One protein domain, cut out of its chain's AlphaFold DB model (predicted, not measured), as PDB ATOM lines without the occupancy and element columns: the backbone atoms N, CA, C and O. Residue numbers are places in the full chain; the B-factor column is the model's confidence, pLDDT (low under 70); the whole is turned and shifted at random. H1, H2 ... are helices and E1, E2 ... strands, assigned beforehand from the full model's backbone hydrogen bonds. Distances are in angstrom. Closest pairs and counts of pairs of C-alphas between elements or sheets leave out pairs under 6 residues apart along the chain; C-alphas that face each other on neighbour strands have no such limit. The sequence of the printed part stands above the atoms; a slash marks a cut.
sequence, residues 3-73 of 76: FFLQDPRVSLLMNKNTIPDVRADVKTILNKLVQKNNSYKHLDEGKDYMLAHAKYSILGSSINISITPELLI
ATOM      1  N   PHE A   3     -20.276  38.779  -9.902       96.75
ATOM      2  CA  PHE A   3     -20.492  38.819 -11.345       96.75
ATOM      3  C   PHE A   3     -19.313  38.118 -11.999       96.75
ATOM      4  O   PHE A   3     -18.178  38.500 -11.729       96.75
ATOM      5  N   PHE A   4     -19.572  37.115 -12.835       97.06
ATOM      6  CA  PHE A   4     -18.545  36.258 -13.423       97.06
ATOM      7  C   PHE A   4     -18.830  35.998 -14.901       97.06
ATOM      8  O   PHE A   4     -19.964  35.702 -15.281       97.06
ATOM      9  N   LEU A   5     -17.789  36.097 -15.726       96.50
ATOM     10  CA  LEU A   5     -17.813  35.709 -17.132       96.50
ATOM     11  C   LEU A   5     -17.140  34.348 -17.320       96.50
ATOM     12  O   LEU A   5     -16.061  34.107 -16.789       96.50
ATOM     13  N   GLN A   6     -17.760  33.483 -18.124       94.50
ATOM     14  CA  GLN A   6     -17.222  32.155 -18.443       94.50
ATOM     15  C   GLN A   6     -16.239  32.155 -19.626       94.50
ATOM     16  O   GLN A   6     -15.505  31.185 -19.791       94.50
ATOM     17  N   ASP A   7     -16.214  33.207 -20.456       92.56
ATOM     18  CA  ASP A   7     -15.282  33.285 -21.588       92.56
ATOM     19  C   ASP A   7     -13.874  33.669 -21.087       92.56
ATOM     20  O   ASP A   7     -13.709  34.771 -20.555       92.56
ATOM     21  N   PRO A   8     -12.843  32.823 -21.291       86.69
ATOM     22  CA  PRO A   8     -11.481  33.060 -20.802       86.69
ATOM     23  C   PRO A   8     -10.739  34.201 -21.523       86.69
ATOM     24  O   PRO A   8      -9.554  34.419 -21.288       86.69
ATOM     25  N   ARG A   9     -11.404  34.921 -22.431       89.00
ATOM     26  CA  ARG A   9     -10.835  36.037 -23.205       89.00
ATOM     27  C   ARG A   9     -11.491  37.373 -22.876       89.00
ATOM     28  O   ARG A   9     -11.076  38.402 -23.411       89.00
ATOM     29  N   VAL A  10     -12.522  37.372 -22.029       93.19
ATOM     30  CA  VAL A  10     -13.295  38.566 -21.684       93.19
ATOM     31  C   VAL A  10     -13.208  38.819 -20.188       93.19
ATOM     32  O   VAL A  10     -13.428  37.928 -19.373       93.19
ATOM     33  N   SER A  11     -12.917  40.064 -19.834       96.44
ATOM     34  CA  SER A  11     -12.758  40.491 -18.448       96.44
ATOM     35  C   SER A  11     -13.805  41.500 -18.030       96.44
ATOM     36  O   SER A  11     -14.312  42.273 -18.847       96.44
ATOM     37  N   LEU A  12     -14.064  41.533 -16.726       95.75
ATOM     38  CA  LEU A  12     -14.848  42.577 -16.086       95.75
ATOM     39  C   LEU A  12     -13.905  43.572 -15.412       95.75
ATOM     40  O   LEU A  12     -12.980  43.187 -14.706       95.75
ATOM     41  N   LEU A  13     -14.172  44.860 -15.607       94.56
ATOM     42  CA  LEU A  13     -13.481  45.943 -14.919       94.56
ATOM     43  C   LEU A  13     -14.508  46.976 -14.468       94.56
ATOM     44  O   LEU A  13     -15.305  47.458 -15.273       94.56
ATOM     45  N   MET A  14     -14.454  47.350 -13.193       92.75
ATOM     46  CA  MET A  14     -15.197  48.487 -12.660       92.75
ATOM     47  C   MET A  14     -14.270  49.687 -12.521       92.75
ATOM     48  O   MET A  14     -13.187  49.583 -11.953       92.75
ATOM     49  N   ASN A  15     -14.697  50.822 -13.068       92.50
ATOM     50  CA  ASN A  15     -13.956  52.074 -12.997       92.50
ATOM     51  C   ASN A  15     -14.913  53.268 -13.160       92.50
ATOM     52  O   ASN A  15     -16.078  53.104 -13.535       92.50
ATOM     53  N   LYS A  16     -14.418  54.477 -12.896       91.31
ATOM     54  CA  LYS A  16     -15.159  55.730 -13.031       91.31
ATOM     55  C   LYS A  16     -15.626  55.932 -14.475       91.31
ATOM     56  O   LYS A  16     -14.817  55.975 -15.397       91.31
ATOM     57  N   ASN A  17     -16.936  56.101 -14.658       89.50
ATOM     58  CA  ASN A  17     -17.558  56.271 -15.977       89.50
ATOM     59  C   ASN A  17     -18.044  57.709 -16.255       89.50
ATOM     60  O   ASN A  17     -18.612  57.970 -17.308       89.50
ATOM     61  N   THR A  18     -17.835  58.656 -15.334       89.50
ATOM     62  CA  THR A  18     -18.241  60.062 -15.535       89.50
ATOM     63  C   THR A  18     -17.274  60.851 -16.420       89.50
ATOM     64  O   THR A  18     -17.611  61.943 -16.860       89.50
ATOM     65  N   ILE A  19     -16.068  60.327 -16.658       93.25
ATOM     66  CA  ILE A  19     -15.020  60.960 -17.466       93.25
ATOM     67  C   ILE A  19     -14.666  59.984 -18.596       93.25
ATOM     68  O   ILE A  19     -14.070  58.941 -18.314       93.25
ATOM     69  N   PRO A  20     -15.026  60.279 -19.860       91.94
ATOM     70  CA  PRO A  20     -14.752  59.394 -20.993       91.94
ATOM     71  C   PRO A  20     -13.268  59.034 -21.155       91.94
ATOM     72  O   PRO A  20     -12.954  57.899 -21.526       91.94
ATOM     73  N   ASP A  21     -12.366  59.956 -20.804       95.88
ATOM     74  CA  ASP A  21     -10.915  59.770 -20.921       95.88
ATOM     75  C   ASP A  21     -10.398  58.611 -20.064       95.88
ATOM     76  O   ASP A  21      -9.530  57.872 -20.513       95.88
ATOM     77  N   VAL A  22     -11.010  58.330 -18.903       95.50
ATOM     78  CA  VAL A  22     -10.626  57.186 -18.048       95.50
ATOM     79  C   VAL A  22     -10.705  55.872 -18.827       95.50
ATOM     80  O   VAL A  22      -9.825  55.017 -18.728       95.50
ATOM     81  N   ARG A  23     -11.739  55.709 -19.660       94.00
ATOM     82  CA  ARG A  23     -11.899  54.518 -20.502       94.00
ATOM     83  C   ARG A  23     -10.811  54.444 -21.576       94.00
ATOM     84  O   ARG A  23     -10.298  53.355 -21.852       94.00
ATOM     85  N   ALA A  24     -10.478  55.576 -22.194       95.81
ATOM     86  CA  ALA A  24      -9.443  55.657 -23.223       95.81
ATOM     87  C   ALA A  24      -8.043  55.393 -22.642       95.81
ATOM     88  O   ALA A  24      -7.263  54.632 -23.226       95.81
ATOM     89  N   ASP A  25      -7.757  55.938 -21.463       97.06
ATOM     90  CA  ASP A  25      -6.487  55.786 -20.764       97.06
ATOM     91  C   ASP A  25      -6.278  54.355 -20.291       97.06
ATOM     92  O   ASP A  25      -5.236  53.768 -20.576       97.06
ATOM     93  N   VAL A  26      -7.285  53.729 -19.675       96.50
ATOM     94  CA  VAL A  26      -7.218  52.309 -19.293       96.50
ATOM     95  C   VAL A  26      -6.940  51.427 -20.511       96.50
ATOM     96  O   VAL A  26      -6.070  50.555 -20.464       96.50
ATOM     97  N   LYS A  27      -7.620  51.673 -21.639       95.25
ATOM     98  CA  LYS A  27      -7.354  50.949 -22.892       95.25
ATOM     99  C   LYS A  27      -5.912  51.159 -23.365       95.25
ATOM    100  O   LYS A  27      -5.265  50.201 -23.794       95.25
ATOM    101  N   THR A  28      -5.405  52.386 -23.278       96.88
ATOM    102  CA  THR A  28      -4.026  52.733 -23.648       96.88
ATOM    103  C   THR A  28      -3.009  52.042 -22.743       96.88
ATOM    104  O   THR A  28      -2.062  51.443 -23.249       96.88
ATOM    105  N   ILE A  29      -3.227  52.049 -21.426       96.69
ATOM    106  CA  ILE A  29      -2.390  51.364 -20.433       96.69
ATOM    107  C   ILE A  29      -2.347  49.863 -20.728       96.69
ATOM    108  O   ILE A  29      -1.264  49.298 -20.867       96.69
ATOM    109  N   LEU A  30      -3.502  49.218 -20.921       96.50
ATOM    110  CA  LEU A  30      -3.568  47.784 -21.220       96.50
ATOM    111  C   LEU A  30      -2.874  47.424 -22.539       96.50
ATOM    112  O   LEU A  30      -2.248  46.373 -22.630       96.50
ATOM    113  N   ASN A  31      -2.956  48.281 -23.561       95.06
ATOM    114  CA  ASN A  31      -2.239  48.075 -24.825       95.06
ATOM    115  C   ASN A  31      -0.722  48.294 -24.701       95.06
ATOM    116  O   ASN A  31       0.035  47.706 -25.469       95.06
ATOM    117  N   LYS A  32      -0.272  49.129 -23.757       95.38
ATOM    118  CA  LYS A  32       1.155  49.311 -23.451       95.38
ATOM    119  C   LYS A  32       1.722  48.148 -22.633       95.38
ATOM    120  O   LYS A  32       2.858  47.749 -22.879       95.38
ATOM    121  N   LEU A  33       0.942  47.611 -21.690       94.94
ATOM    122  CA  LEU A  33       1.310  46.442 -20.881       94.94
ATOM    123  C   LEU A  33       1.309  45.151 -21.711       94.94
ATOM    124  O   LEU A  33       2.202  44.320 -21.571       94.94
ATOM    125  N   VAL A  34       0.322  44.997 -22.593       94.12
ATOM    126  CA  VAL A  34       0.154  43.829 -23.464       94.12
ATOM    127  C   VAL A  34       0.249  44.289 -24.917       94.12
ATOM    128  O   VAL A  34      -0.749  44.653 -25.547       94.12
ATOM    129  N   GLN A  35       1.480  44.327 -25.421       90.94
ATOM    130  CA  GLN A  35       1.822  44.939 -26.703       90.94
ATOM    131  C   GLN A  35       1.477  44.038 -27.887       90.94
ATOM    132  O   GLN A  35       1.712  42.833 -27.871       90.94
ATOM    133  N   LYS A  36       0.979  44.641 -28.967       83.56
ATOM    134  CA  LYS A  36       0.875  43.958 -30.263       83.56
ATOM    135  C   LYS A  36       2.266  43.658 -30.819       83.56
ATOM    136  O   LYS A  36       3.185  44.444 -30.624       83.56
ATOM    137  N   ASN A  37       2.384  42.557 -31.563       78.31
ATOM    138  CA  ASN A  37       3.600  42.149 -32.283       78.31
ATOM    139  C   ASN A  37       4.830  41.873 -31.401       78.31
ATOM    140  O   ASN A  37       5.957  41.958 -31.882       78.31
ATOM    141  N   ASN A  38       4.632  41.525 -30.130       78.50
ATOM    142  CA  ASN A  38       5.708  40.957 -29.327       78.50
ATOM    143  C   ASN A  38       5.925  39.477 -29.704       78.50
ATOM    144  O   ASN A  38       5.022  38.836 -30.251       78.50
ATOM    145  N   SER A  39       7.097  38.921 -29.396       85.19
ATOM    146  CA  SER A  39       7.472  37.530 -29.702       85.19
ATOM    147  C   SER A  39       6.783  36.527 -28.764       85.19
ATOM    148  O   SER A  39       7.429  35.804 -28.002       85.19
ATOM    149  N   TYR A  40       5.450  36.506 -28.785       87.56
ATOM    150  CA  TYR A  40       4.643  35.561 -28.027       87.56
ATOM    151  C   TYR A  40       4.664  34.174 -28.668       87.56
ATOM    152  O   TYR A  40       4.589  34.035 -29.887       87.56
ATOM    153  N   LYS A  41       4.736  33.139 -27.826       88.94
ATOM    154  CA  LYS A  41       4.784  31.739 -28.273       88.94
ATOM    155  C   LYS A  41       3.411  31.173 -28.640       88.94
ATOM    156  O   LYS A  41       3.330  30.304 -29.496       88.94
ATOM    157  N   HIS A  42       2.350  31.651 -27.989       85.88
ATOM    158  CA  HIS A  42       0.982  31.184 -28.220       85.88
ATOM    159  C   HIS A  42       0.415  31.816 -29.494       85.88
ATOM    160  O   HIS A  42       0.012  32.980 -29.479       85.88
ATOM    161  N   LEU A  43       0.434  31.066 -30.597       82.06
ATOM    162  CA  LEU A  43      -0.022  31.519 -31.920       82.06
ATOM    163  C   LEU A  43      -1.146  30.651 -32.504       82.06
ATOM    164  O   LEU A  43      -1.769  31.060 -33.485       82.06
ATOM    165  N   ASP A  44      -1.431  29.501 -31.891       83.69
ATOM    166  CA  ASP A  44      -2.294  28.448 -32.446       83.69
ATOM    167  C   ASP A  44      -3.772  28.861 -32.563       83.69
ATOM    168  O   ASP A  44      -4.521  28.308 -33.362       83.69
ATOM    169  N   GLU A  45      -4.188  29.882 -31.811       82.19
ATOM    170  CA  GLU A  45      -5.558  30.417 -31.807       82.19
ATOM    171  C   GLU A  45      -5.691  31.723 -32.614       82.19
ATOM    172  O   GLU A  45      -6.779  32.282 -32.730       82.19
ATOM    173  N   GLY A  46      -4.592  32.218 -33.197       81.00
ATOM    174  CA  GLY A  46      -4.527  33.477 -33.939       81.00
ATOM    175  C   GLY A  46      -3.727  34.572 -33.222       81.00
ATOM    176  O   GLY A  46      -3.627  34.615 -31.996       81.00
ATOM    177  N   LYS A  47      -3.165  35.504 -34.005       72.00
ATOM    178  CA  LYS A  47      -2.177  36.502 -33.538       72.00
ATOM    179  C   LYS A  47      -2.643  37.382 -32.370       72.00
ATOM    180  O   LYS A  47      -1.817  37.795 -31.564       72.00
ATOM    181  N   ASP A  48      -3.942  37.664 -32.270       79.38
ATOM    182  CA  ASP A  48      -4.500  38.535 -31.228       79.38
ATOM    183  C   ASP A  48      -5.008  37.772 -29.988       79.38
ATOM    184  O   ASP A  48      -5.311  38.392 -28.967       79.38
ATOM    185  N   TYR A  49      -5.080  36.435 -30.027       85.69
ATOM    186  CA  TYR A  49      -5.670  35.652 -28.934       85.69
ATOM    187  C   TYR A  49      -4.796  35.663 -27.683       85.69
ATOM    188  O   TYR A  49      -5.308  35.837 -26.578       85.69
ATOM    189  N   MET A  50      -3.470  35.596 -27.841       91.44
ATOM    190  CA  MET A  50      -2.557  35.712 -26.701       91.44
ATOM    191  C   MET A  50      -2.702  37.057 -25.973       91.44
ATOM    192  O   MET A  50      -2.588  37.125 -24.749       91.44
ATOM    193  N   LEU A  51      -3.002  38.138 -26.701       92.69
ATOM    194  CA  LEU A  51      -3.217  39.445 -26.082       92.69
ATOM    195  C   LEU A  51      -4.483  39.445 -25.218       92.69
ATOM    196  O   LEU A  51      -4.499  40.081 -24.162       92.69
ATOM    197  N   ALA A  52      -5.533  38.750 -25.663       92.50
ATOM    198  CA  ALA A  52      -6.757  38.593 -24.888       92.50
ATOM    199  C   ALA A  52      -6.499  37.779 -23.612       92.50
ATOM    200  O   ALA A  52      -6.839  38.255 -22.533       92.50
ATOM    201  N   HIS A  53      -5.799  36.642 -23.712       92.38
ATOM    202  CA  HIS A  53      -5.402  35.823 -22.556       92.38
ATOM    203  C   HIS A  53      -4.567  36.609 -21.537       92.38
ATOM    204  O   HIS A  53      -4.828  36.559 -20.338       92.38
ATOM    205  N   ALA A  54      -3.582  37.387 -21.991       94.00
ATOM    206  CA  ALA A  54      -2.743  38.183 -21.096       94.00
ATOM    207  C   ALA A  54      -3.539  39.280 -20.370       94.00
ATOM    208  O   ALA A  54      -3.404  39.441 -19.157       94.00
ATOM    209  N   LYS A  55      -4.402  40.017 -21.086       95.56
ATOM    210  CA  LYS A  55      -5.285  41.019 -20.464       95.56
ATOM    211  C   LYS A  55      -6.291  40.369 -19.517       95.56
ATOM    212  O   LYS A  55      -6.561  40.937 -18.462       95.56
ATOM    213  N   TYR A  56      -6.775  39.177 -19.862       96.12
ATOM    214  CA  TYR A  56      -7.650  38.388 -19.009       96.12
ATOM    215  C   TYR A  56      -6.981  38.006 -17.694       96.12
ATOM    216  O   TYR A  56      -7.549  38.241 -16.633       96.12
ATOM    217  N   SER A  57      -5.742  37.522 -17.736       94.81
ATOM    218  CA  SER A  57      -4.976  37.188 -16.529       94.81
ATOM    219  C   SER A  57      -4.694  38.396 -15.629       94.81
ATOM    220  O   SER A  57      -4.551  38.233 -14.422       94.81
ATOM    221  N   ILE A  58      -4.620  39.605 -16.197       96.00
ATOM    222  CA  ILE A  58      -4.409  40.846 -15.434       96.00
ATOM    223  C   ILE A  58      -5.708  41.325 -14.774       96.00
ATOM    224  O   ILE A  58      -5.692  41.739 -13.617       96.00
ATOM    225  N   LEU A  59      -6.819  41.326 -15.513       96.38
ATOM    226  CA  LEU A  59      -8.088  41.907 -15.058       96.38
ATOM    227  C   LEU A  59      -8.985  40.903 -14.320       96.38
ATOM    228  O   LEU A  59      -9.805  41.298 -13.496       96.38
ATOM    229  N   GLY A  60      -8.837  39.615 -14.619       96.38
ATOM    230  CA  GLY A  60      -9.702  38.544 -14.140       96.38
ATOM    231  C   GLY A  60     -11.053  38.479 -14.859       96.38
ATOM    232  O   GLY A  60     -11.357  39.250 -15.773       96.38
ATOM    233  N   SER A  61     -11.878  37.525 -14.433       96.88
ATOM    234  CA  SER A  61     -13.212  37.241 -14.986       96.88
ATOM    235  C   SER A  61     -14.364  37.632 -14.078       96.88
ATOM    236  O   SER A  61     -15.521  37.534 -14.490       96.88
ATOM    237  N   SER A  62     -14.077  38.041 -12.840       97.12
ATOM    238  CA  SER A  62     -15.118  38.297 -11.855       97.12
ATOM    239  C   SER A  62     -14.899  39.558 -11.049       97.12
ATOM    240  O   SER A  62     -13.767  39.891 -10.707       97.12
ATOM    241  N   ILE A  63     -16.005  40.183 -10.657       96.50
ATOM    242  CA  ILE A  63     -16.019  41.255  -9.667       96.50
ATOM    243  C   ILE A  63     -16.961  40.864  -8.535       96.50
ATOM    244  O   ILE A  63     -18.064  40.358  -8.755       96.50
ATOM    245  N   ASN A  64     -16.512  41.120  -7.311       95.69
ATOM    246  CA  ASN A  64     -17.308  40.955  -6.107       95.69
ATOM    247  C   ASN A  64     -17.759  42.322  -5.606       95.69
ATOM    248  O   ASN A  64     -16.934  43.194  -5.348       95.69
ATOM    249  N   ILE A  65     -19.073  42.487  -5.460       95.56
ATOM    250  CA  ILE A  65     -19.698  43.722  -4.986       95.56
ATOM    251  C   ILE A  65     -20.471  43.410  -3.709       95.56
ATOM    252  O   ILE A  65     -21.266  42.463  -3.670       95.56
ATOM    253  N   SER A  66     -20.240  44.190  -2.658       96.00
ATOM    254  CA  SER A  66     -20.995  44.085  -1.406       96.00
ATOM    255  C   SER A  66     -22.451  44.495  -1.618       96.00
ATOM    256  O   SER A  66     -22.744  45.354  -2.448       96.00
ATOM    257  N   ILE A  67     -23.371  43.875  -0.878       96.19
ATOM    258  CA  ILE A  67     -24.809  44.141  -0.995       96.19
ATOM    259  C   ILE A  67     -25.400  44.477   0.372       96.19
ATOM    260  O   ILE A  67     -25.017  43.875   1.376       96.19
ATOM    261  N   THR A  68     -26.329  45.425   0.402       95.00
ATOM    262  CA  THR A  68     -27.337  45.553   1.463       95.00
ATOM    263  C   THR A  68     -28.613  44.819   1.014       95.00
ATOM    264  O   THR A  68     -28.639  44.306  -0.108       95.00
ATOM    265  N   PRO A  69     -29.679  44.735   1.838       95.94
ATOM    266  CA  PRO A  69     -30.909  44.040   1.446       95.94
ATOM    267  C   PRO A  69     -31.528  44.510   0.120       95.94
ATOM    268  O   PRO A  69     -32.180  43.716  -0.547       95.94
ATOM    269  N   GLU A  70     -31.300  45.763  -0.285       94.44
ATOM    270  CA  GLU A  70     -31.938  46.348  -1.476       94.44
ATOM    271  C   GLU A  70     -30.949  46.922  -2.500       94.44
ATOM    272  O   GLU A  70     -31.340  47.197  -3.633       94.44
ATOM    273  N   LEU A  71     -29.673  47.119  -2.141       95.06
ATOM    274  CA  LEU A  71     -28.726  47.872  -2.967       95.06
ATOM    275  C   LEU A  71     -27.367  47.181  -3.102       95.06
ATOM    276  O   LEU A  71     -26.854  46.551  -2.176       95.06
ATOM    277  N   LEU A  72     -26.741  47.382  -4.260       94.81
ATOM    278  CA  LEU A  72     -25.313  47.146  -4.451       94.81
ATOM    279  C   LEU A  72     -24.521  48.327  -3.870       94.81
ATOM    280  O   LEU A  72     -24.876  49.485  -4.094       94.81
ATOM    281  N   ILE A  73     -23.441  48.038  -3.146       94.06
ATOM    282  CA  ILE A  73     -22.582  49.049  -2.523       94.06
ATOM    283  C   ILE A  73     -21.380  49.317  -3.430       94.06
ATOM    284  O   ILE A  73     -20.600  48.412  -3.725       94.06
TER     285      ILE A  73
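Overview. This is residues 3 to 73 of the 76 residues of the protein "Hypothetical protein" of Rotaria sp. Silwood2 (UniProt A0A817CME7). With little regular structure, the printed part makes a flat, loose frame: H1 along one side, H2 and then short E1 along the other, joined by long unnamed stretches. Residues 66 to 72 stick out at one end. The 71 printed residues hold H1, H2 and E1 in that order, mostly helix, with 28 residues in named elements; radius of gyration of the C-alphas 15.1 A, spans 49 by 28 by 13 A.

Along the chain. From Phe 3, pass 17 residues to C-alpha 20 at (-14.752, 59.394, -20.993), where H1, residues 20 to 33, begins its 20.6 A. H2, residues 49 to 59, runs 15.4 A. E1, residues 62 to 64, runs 6.7 A to C-alpha 64 at (-17.308, 40.955, -6.107).

Arrangement. H1 and H2 are close but not clearly touching; the closest C-alphas, of Leu 30 and Lys 55, are 7.0 A apart. They run opposite ways at a steep tilt of 64 degrees. E1 is apart from both and pairs with no named strand; look for residues 3 to 4 antiparallel to its residues 62 to 63. In H1 and H2 every O i to N i+4 pair is within hydrogen-bond range.

Size, cuts and confidence. The farthest C-alphas, Ser 39 and Pro 69, are 49.9 A apart. The printed part has no cut; H1 to H2 is a long link. No printed residue is under pLDDT 70.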